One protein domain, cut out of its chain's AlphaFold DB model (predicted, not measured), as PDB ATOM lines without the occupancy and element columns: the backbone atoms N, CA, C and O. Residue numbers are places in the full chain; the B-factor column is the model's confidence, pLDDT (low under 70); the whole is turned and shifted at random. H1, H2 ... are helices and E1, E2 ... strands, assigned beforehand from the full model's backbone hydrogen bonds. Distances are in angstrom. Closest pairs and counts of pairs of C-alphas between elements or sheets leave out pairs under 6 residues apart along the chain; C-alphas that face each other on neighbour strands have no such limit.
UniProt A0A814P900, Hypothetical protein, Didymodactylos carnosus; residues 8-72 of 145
ATOM      1  N   ARG A   8     257.139 171.469 231.867       57.75
ATOM      2  CA  ARG A   8     256.259 171.582 233.050       57.75
ATOM      3  C   ARG A   8     256.854 172.507 234.112       57.75
ATOM      4  O   ARG A   8     256.179 173.419 234.553       57.75
ATOM      5  N   LYS A   9     258.167 172.396 234.334       59.19
ATOM      6  CA  LYS A   9     258.924 173.212 235.290       59.19
ATOM      7  C   LYS A   9     258.708 174.723 235.127       59.19
ATOM      8  O   LYS A   9     258.442 175.405 236.097       59.19
ATOM      9  N   LYS A  10     258.702 175.236 233.887       59.19
ATOM     10  CA  LYS A  10     258.487 176.671 233.634       59.19
ATOM     11  C   LYS A  10     257.048 177.112 233.919       59.19
ATOM     12  O   LYS A  10     256.823 178.281 234.189       59.19
ATOM     13  N   LYS A  11     256.075 176.206 233.804       62.59
ATOM     14  CA  LYS A  11     254.673 176.492 234.121       62.59
ATOM     15  C   LYS A  11     254.451 176.481 235.636       62.59
ATOM     16  O   LYS A  11     253.815 177.396 236.140       62.59
ATOM     17  N   ASP A  12     255.051 175.515 236.321       67.25
ATOM     18  CA  ASP A  12     254.979 175.374 237.778       67.25
ATOM     19  C   ASP A  12     255.681 176.555 238.485       67.25
ATOM     20  O   ASP A  12     255.138 177.116 239.432       67.25
ATOM     21  N   ASP A  13     256.831 177.012 237.965       69.50
ATOM     22  CA  ASP A  13     257.539 178.203 238.467       69.50
ATOM     23  C   ASP A  13     256.688 179.486 238.309       69.50
ATOM     24  O   ASP A  13     256.639 180.320 239.210       69.50
ATOM     25  N   PHE A  14     255.971 179.627 237.184       64.56
ATOM     26  CA  PHE A  14     255.073 180.763 236.924       64.56
ATOM     27  C   PHE A  14     253.814 180.740 237.806       64.56
ATOM     28  O   PHE A  14     253.357 181.793 238.252       64.56
ATOM     29  N   GLU A  15     253.234 179.560 238.043       71.19
ATOM     30  CA  GLU A  15     252.073 179.397 238.926       71.19
ATOM     31  C   GLU A  15     252.457 179.694 240.383       71.19
ATOM     32  O   GLU A  15     251.764 180.464 241.047       71.19
ATOM     33  N   HIS A  16     253.618 179.213 240.839       73.69
ATOM     34  CA  HIS A  16     254.141 179.519 242.173       73.69
ATOM     35  C   HIS A  16     254.434 181.019 242.357       73.69
ATOM     36  O   HIS A  16     254.127 181.597 243.403       73.69
ATOM     37  N   GLU A  17     255.014 181.681 241.350       72.94
ATOM     38  CA  GLU A  17     255.254 183.131 241.385       72.94
ATOM     39  C   GLU A  17     253.930 183.914 241.450       72.94
ATOM     40  O   GLU A  17     253.793 184.835 242.260       72.94
ATOM     41  N   SER A  18     252.919 183.494 240.681       73.38
ATOM     42  CA  SER A  18     251.580 184.092 240.703       73.38
ATOM     43  C   SER A  18     250.880 183.918 242.055       73.38
ATOM     44  O   SER A  18     250.313 184.879 242.573       73.38
ATOM     45  N   GLU A  19     250.927 182.726 242.656       79.06
ATOM     46  CA  GLU A  19     250.338 182.471 243.978       79.06
ATOM     47  C   GLU A  19     251.030 183.285 245.075       79.06
ATOM     48  O   GLU A  19     250.371 183.879 245.932       79.06
ATOM     49  N   THR A  20     252.359 183.386 245.014       81.12
ATOM     50  CA  THR A  20     253.137 184.203 245.955       81.12
ATOM     51  C   THR A  20     252.767 185.684 245.827       81.12
ATOM     52  O   THR A  20     252.609 186.375 246.838       81.12
ATOM     53  N   MET A  21     252.561 186.170 244.597       75.94
ATOM     54  CA  MET A  21     252.117 187.541 244.337       75.94
ATOM     55  C   MET A  21     250.693 187.780 244.852       75.94
ATOM     56  O   MET A  21     250.452 188.776 245.533       75.94
ATOM     57  N   MET A  22     249.766 186.848 244.609       77.38
ATOM     58  CA  MET A  22     248.385 186.934 245.098       77.38
ATOM     59  C   MET A  22     248.313 186.954 246.627       77.38
ATOM     60  O   MET A  22     247.613 187.792 247.198       77.38
ATOM     61  N   ASN A  23     249.070 186.083 247.294       84.19
ATOM     62  CA  ASN A  23     249.130 186.039 248.754       84.19
ATOM     63  C   ASN A  23     249.759 187.312 249.330       84.19
ATOM     64  O   ASN A  23     249.261 187.854 250.313       84.19
ATOM     65  N   SER A  24     250.801 187.839 248.682       82.44
ATOM     66  CA  SER A  24     251.408 189.116 249.074       82.44
ATOM     67  C   SER A  24     250.413 190.268 248.943       82.44
ATOM     68  O   SER A  24     250.267 191.043 249.881       82.44
ATOM     69  N   CYS A  25     249.672 190.353 247.831       80.50
ATOM     70  CA  CYS A  25     248.626 191.362 247.639       80.50
ATOM     71  C   CYS A  25     247.516 191.256 248.687       80.50
ATOM     72  O   CYS A  25     247.058 192.280 249.192       80.50
ATOM     73  N   ARG A  26     247.098 190.033 249.031       85.75
ATOM     74  CA  ARG A  26     246.068 189.798 250.047       85.75
ATOM     75  C   ARG A  26     246.527 190.253 251.429       85.75
ATOM     76  O   ARG A  26     245.833 191.045 252.051       85.75
ATOM     77  N   ASN A  27     247.724 189.845 251.847       86.19
ATOM     78  CA  ASN A  27     248.303 190.264 253.124       86.19
ATOM     79  C   ASN A  27     248.468 191.790 253.202       86.19
ATOM     80  O   ASN A  27     248.248 192.386 254.252       86.19
ATOM     81  N   LEU A  28     248.837 192.426 252.086       85.25
ATOM     82  CA  LEU A  28     248.965 193.880 251.991       85.25
ATOM     83  C   LEU A  28     247.597 194.561 252.131       85.25
ATOM     84  O   LEU A  28     247.478 195.542 252.855       85.25
ATOM     85  N   ASN A  29     246.557 194.023 251.492       86.56
ATOM     86  CA  ASN A  29     245.198 194.544 251.607       86.56
ATOM     87  C   ASN A  29     244.639 194.391 253.030       86.56
ATOM     88  O   ASN A  29     244.057 195.335 253.555       86.56
ATOM     89  N   ASP A  30     244.871 193.243 253.669       87.81
ATOM     90  CA  ASP A  30     244.447 192.995 255.051       87.81
ATOM     91  C   ASP A  30     245.182 193.933 256.026       87.81
ATOM     92  O   ASP A  30     244.562 194.527 256.907       87.81
ATOM     93  N   PHE A  31     246.488 194.148 255.821       87.25
ATOM     94  CA  PHE A  31     247.268 195.130 256.577       87.25
ATOM     95  C   PHE A  31     246.761 196.562 256.370       87.25
ATOM     96  O   PHE A  31     246.591 197.292 257.341       87.25
ATOM     97  N   LEU A  32     246.515 196.976 255.122       85.88
ATOM     98  CA  LEU A  32     246.007 198.315 254.817       85.88
ATOM     99  C   LEU A  32     244.614 198.532 255.411       85.88
ATOM    100  O   LEU A  32     244.358 199.604 255.948       85.88
ATOM    101  N   GLY A  33     243.744 197.522 255.356       85.19
ATOM    102  CA  GLY A  33     242.433 197.557 256.001       85.19
ATOM    103  C   GLY A  33     242.553 197.767 257.508       85.19
ATOM    104  O   GLY A  33     241.965 198.702 258.038       85.19
ATOM    105  N   ALA A  34     243.388 196.967 258.176       84.50
ATOM    106  CA  ALA A  34     243.666 197.097 259.609       84.50
ATOM    107  C   ALA A  34     244.306 198.451 259.981       84.50
ATOM    108  O   ALA A  34     244.021 199.023 261.031       84.50
ATOM    109  N   PHE A  35     245.170 198.982 259.115       83.06
ATOM    110  CA  PHE A  35     245.811 200.277 259.318       83.06
ATOM    111  C   PHE A  35     244.806 201.430 259.228       83.06
ATOM    112  O   PHE A  35     244.789 202.270 260.119       83.06
ATOM    113  N   ILE A  36     243.946 201.447 258.203       83.06
ATOM    114  CA  ILE A  36     242.906 202.476 258.028       83.06
ATOM    115  C   ILE A  36     241.828 202.393 259.116       83.06
ATOM    116  O   ILE A  36     241.282 203.420 259.508       83.06
ATOM    117  N   ASP A  37     241.534 201.195 259.628       83.62
ATOM    118  CA  ASP A  37     240.568 200.983 260.716       83.62
ATOM    119  C   ASP A  37     241.135 201.325 262.108       83.62
ATOM    120  O   ASP A  37     240.527 201.013 263.130       83.62
ATOM    121  N   HIS A  38     242.324 201.944 262.178       78.19
ATOM    122  CA  HIS A  38     242.997 202.304 263.434       78.19
ATOM    123  C   HIS A  38     243.246 201.109 264.375       78.19
ATOM    124  O   HIS A  38     243.529 201.282 265.562       78.19
ATOM    125  N   SER A  39     243.191 199.874 263.867       73.56
ATOM    126  CA  SER A  39     243.242 198.667 264.698       73.56
ATOM    127  C   SER A  39     244.662 198.316 265.166       73.56
ATOM    128  O   SER A  39     244.852 197.402 265.970       73.56
ATOM    129  N   LEU A  40     245.679 199.015 264.650       75.75
ATOM    130  CA  LEU A  40     247.093 198.839 264.973       75.75
ATOM    131  C   LEU A  40     247.566 199.972 265.893       75.75
ATOM    132  O   LEU A  40     248.048 201.003 265.436       75.75
ATOM    133  N   THR A  41     247.506 199.751 267.204       66.12
ATOM    134  CA  THR A  41     247.843 200.748 268.243       66.12
ATOM    135  C   THR A  41     249.279 201.281 268.184       66.12
ATOM    136  O   THR A  41     249.545 202.374 268.667       66.12
ATOM    137  N   ASN A  42     250.215 200.536 267.586       68.69
ATOM    138  CA  ASN A  42     251.606 200.976 267.399       68.69
ATOM    139  C   ASN A  42     251.805 201.883 266.167       68.69
ATOM    140  O   ASN A  42     252.901 202.392 265.954       68.69
ATOM    141  N   LEU A  43     250.773 202.029 265.334       69.31
ATOM    142  CA  LEU A  43     250.784 202.715 264.039       69.31
ATOM    143  C   LEU A  43     249.623 203.718 263.957       69.31
ATOM    144  O   LEU A  43     249.050 203.937 262.892       69.31
ATOM    145  N   ASP A  44     249.263 204.306 265.096       72.19
ATOM    146  CA  ASP A  44     248.196 205.294 265.171       72.19
ATOM    147  C   ASP A  44     248.561 206.529 264.329       72.19
ATOM    148  O   ASP A  44     249.706 206.999 264.331       72.19
ATOM    149  N   TYR A  45     247.599 207.040 263.566       79.75
ATOM    150  CA  TYR A  45     247.778 208.220 262.735       79.75
ATOM    151  C   TYR A  45     246.738 209.291 263.040       79.75
ATOM    152  O   TYR A  45     245.588 209.012 263.372       79.75
ATOM    153  N   ASN A  46     247.122 210.553 262.867       77.75
ATOM    154  CA  ASN A  46     246.223 211.680 263.085       77.75
ATOM    155  C   ASN A  46     245.759 212.282 261.752       77.75
ATOM    156  O   ASN A  46     246.594 212.632 260.919       77.75
ATOM    157  N   VAL A  47     244.445 212.430 261.549       79.06
ATOM    158  CA  VAL A  47     243.883 213.084 260.354       79.06
ATOM    159  C   VAL A  47     243.808 214.591 260.579       79.06
ATOM    160  O   VAL A  47     243.118 215.051 261.488       79.06
ATOM    161  N   ARG A  48     244.515 215.375 259.763       78.62
ATOM    162  CA  ARG A  48     244.586 216.842 259.890       78.62
ATOM    163  C   ARG A  48     244.557 217.538 258.535       78.62
ATOM    164  O   ARG A  48     244.758 216.917 257.497       78.62
ATOM    165  N   GLU A  49     244.332 218.844 258.530       75.69
ATOM    166  CA  GLU A  49     244.460 219.678 257.331       75.69
ATOM    167  C   GLU A  49     245.851 220.318 257.252       75.69
ATOM    168  O   GLU A  49     246.433 220.681 258.275       75.69
ATOM    169  N   ARG A  50     246.384 220.481 256.032       73.56
ATOM    170  CA  ARG A  50     247.618 221.253 255.812       73.56
ATOM    171  C   ARG A  50     247.356 222.741 255.992       73.56
ATOM    172  O   ARG A  50     246.418 223.279 255.394       73.56
ATOM    173  N   LEU A  51     248.237 223.417 256.727       78.38
ATOM    174  CA  LEU A  51     248.202 224.872 256.867       78.38
ATOM    175  C   LEU A  51     248.430 225.536 255.498       78.38
ATOM    176  O   LEU A  51     249.177 225.026 254.663       78.38
ATOM    177  N   LEU A  52     247.837 226.711 255.262       76.19
ATOM    178  CA  LEU A  52     247.998 227.429 253.985       76.19
ATOM    179  C   LEU A  52     249.471 227.697 253.644       76.19
ATOM    180  O   LEU A  52     249.874 227.554 252.494       76.19
ATOM    181  N   MET A  53     250.289 228.017 254.648       75.38
ATOM    182  CA  MET A  53     251.726 228.221 254.455       75.38
ATOM    183  C   MET A  53     252.451 226.926 254.069       75.38
ATOM    184  O   MET A  53     253.303 226.954 253.186       75.38
ATOM    185  N   GLU A  54     252.078 225.781 254.651       79.50
ATOM    186  CA  GLU A  54     252.621 224.465 254.267       79.50
ATOM    187  C   GLU A  54     252.238 224.114 252.829       79.50
ATOM    188  O   GLU A  54     253.063 223.604 252.073       79.50
ATOM    189  N   LYS A  55     251.002 224.442 252.420       75.31
ATOM    190  CA  LYS A  55     250.528 224.251 251.041       75.31
ATOM    191  C   LYS A  55     251.314 225.100 250.034       75.31
ATOM    192  O   LYS A  55     251.624 224.604 248.955       75.31
ATOM    193  N   ILE A  56     251.632 226.354 250.365       75.62
ATOM    194  CA  ILE A  56     252.352 227.273 249.464       75.62
ATOM    195  C   ILE A  56     253.833 226.901 249.357       75.62
ATOM    196  O   ILE A  56     254.379 226.850 248.257       75.62
ATOM    197  N   VAL A  57     254.485 226.641 250.492       78.19
ATOM    198  CA  VAL A  57     255.926 226.346 250.545       78.19
ATOM    199  C   VAL A  57     256.214 224.891 250.150       78.19
ATOM    200  O   VAL A  57     257.343 224.559 249.800       78.19
ATOM    201  N   ASN A  58     255.189 224.030 250.150       71.31
ATOM    202  CA  ASN A  58     255.297 222.590 249.916       71.31
ATOM    203  C   ASN A  58     256.346 221.941 250.837       71.31
ATOM    204  O   ASN A  58     257.161 221.121 250.414       71.31
ATOM    205  N   PHE A  59     256.338 222.363 252.102       74.94
ATOM    206  CA  PHE A  59     257.269 221.944 253.144       74.94
ATOM    207  C   PHE A  59     256.494 221.685 254.436       74.94
ATOM    208  O   PHE A  59     255.558 222.420 254.753       74.94
ATOM    209  N   GLU A  60     256.875 220.642 255.171       76.75
ATOM    210  CA  GLU A  60     256.242 220.278 256.441       76.75
ATOM    211  C   GLU A  60     257.009 220.933 257.592       76.75
ATOM    212  O   GLU A  60     258.195 220.677 257.783       76.75
ATOM    213  N   PHE A  61     256.349 221.811 258.354       72.06
ATOM    214  CA  PHE A  61     257.022 222.568 259.418       72.06
ATOM    215  C   PHE A  61     257.195 221.776 260.720       72.06
ATOM    216  O   PHE A  61     257.893 222.236 261.624       72.06
ATOM    217  N   ARG A  62     256.549 220.612 260.855       67.94
ATOM    218  CA  ARG A  62     256.556 219.821 262.092       67.94
ATOM    219  C   ARG A  62     257.551 218.655 262.056       67.94
ATOM    220  O   ARG A  62     257.856 218.138 260.985       67.94
ATOM    221  N   PRO A  63     258.056 218.233 263.232       66.88
ATOM    222  CA  PRO A  63     258.966 217.099 263.339       66.88
ATOM    223  C   PRO A  63     258.302 215.789 262.892       66.88
ATOM    224  O   PRO A  63     257.135 215.544 263.178       66.88
ATOM    225  N   TYR A  64     259.100 214.924 262.259       63.44
ATOM    226  CA  TYR A  64     258.726 213.637 261.642       63.44
ATOM    227  C   TYR A  64     258.223 212.555 262.628       63.44
ATOM    228  O   TYR A  64     258.090 211.394 262.261       63.44
ATOM    229  N   ALA A  65     258.018 212.896 263.902       61.81
ATOM    230  CA  ALA A  65     257.700 211.927 264.950       61.81
ATOM    231  C   ALA A  65     256.239 211.444 264.909       61.81
ATOM    232  O   ALA A  65     255.964 210.344 265.378       61.81
ATOM    233  N   ASP A  66     255.335 212.233 264.324       67.25
ATOM    234  CA  ASP A  66     253.914 211.901 264.241       67.25
ATOM    235  C   ASP A  66     253.566 211.358 262.846       67.25
ATOM    236  O   ASP A  66     253.817 212.003 261.825       67.25
ATOM    237  N   THR A  67     252.912 210.199 262.793       72.12
ATOM    238  CA  THR A  67     252.228 209.692 261.597       72.12
ATOM    239  C   THR A  67     250.961 210.515 261.355       72.12
ATOM    240  O   THR A  67     249.992 210.440 262.109       72.12
ATOM    241  N   VAL A  68     250.958 211.346 260.310       78.25
ATOM    242  CA  VAL A  68     249.847 212.260 259.997       78.25
ATOM    243  C   VAL A  68     249.261 211.933 258.628       78.25
ATOM    244  O   VAL A  68     249.985 211.828 257.639       78.25
ATOM    245  N   PHE A  69     247.935 211.828 258.560       78.50
ATOM    246  CA  PHE A  69     247.189 211.823 257.308       78.50
ATOM    247  C   PHE A  69     246.646 213.213 257.025       78.50
ATOM    248  O   PHE A  69     245.870 213.769 257.802       78.50
ATOM    249  N   TYR A  70     247.027 213.771 255.882       77.31
ATOM    250  CA  TYR A  70     246.463 215.032 255.439       77.31
ATOM    251  C   TYR A  70     245.141 214.799 254.719       77.31
ATOM    252  O   TYR A  70     245.063 214.020 253.769       77.31
ATOM    253  N   THR A  71     244.111 215.516 255.151       75.25
ATOM    254  CA  THR A  71     242.853 215.613 254.413       75.25
ATOM    255  C   THR A  71     243.145 216.334 253.100       75.25
ATOM    256  O   THR A  71     243.735 217.418 253.110       75.25
ATOM    257  N   ASP A  72     242.774 215.725 251.972       71.44
ATOM    258  CA  ASP A  72     243.008 216.264 250.627       71.44
ATOM    259  C   ASP A  72     241.698 216.799 250.016       71.44
ATOM    260  O   ASP A  72     241.087 216.126 249.181       71.44
TER     261      ASP A  72
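What this domain is: This is residues 8 to 72 of the 145 residues of the protein "Hypothetical protein" of Didymodactylos carnosus (UniProt A0A814P900). One long helix, H1, sticks out as an arm through residues 8 to 30 from a small, loose head, in which two very short strands, E1 and E2, run side by side and the short helix H2 lies in the loop of chain between them. With the arm the C-alphas span 61 A along the longest axis, while the body without residues 8 to 30 spans 33 A at its longest. The printed part has 65 residues, with two named helices and two named strands in the order H1, E1, H2, E2; the sheet's order is E1, E2, parallel, and the class is mostly helix. The whole is extended, with a radius of gyration of the C-alphas of 19.4 A and spans of 61 by 28 by 20 A.

How they stand to each other: H1, residues 8 to 36, is apart from H2, residues 52 to 57, and from E2, residues 68 to 70. E1, residues 46 to 48, and E2 are parallel neighbours, with 30 degrees between their directions. The C-alphas of Val 47 and Phe 69, which face each other, are 4.7 A apart. N 69 and O 46, at 2.8 A, and N 48 and O 69, at 2.9 A, are within hydrogen-bond range. E1, H2 and E2 form a strand-helix-strand unit, two parallel neighbour strands with a helix between them along the chain, and its crossover is right-handed. In H1 and H2 every O i to N i+4 pair is within hydrogen-bond range.

Where its parts are: H1 begins at C-alpha 8, (256.259, 171.582, 233.050), and is 41.9 A long. E1 is 6.3 A long, H2 8.7 A. E2, 6.3 A long, ends at C-alpha 70, (246.463, 215.032, 255.439).

The domain as a whole: The C-alphas of Arg 8 and Met 53, the two farthest apart, are 60.7 A apart. Without residues 8 to 30, which stand free, the body spans 33 by 21 by 12 A. The printed part has no cut. The link from E1 to H2 is tight; those from H1 to E1 and from H2 to E2 are short. The model's pLDDT is under 70 at residues 8 to 14, 41 to 43 and 62 to 66.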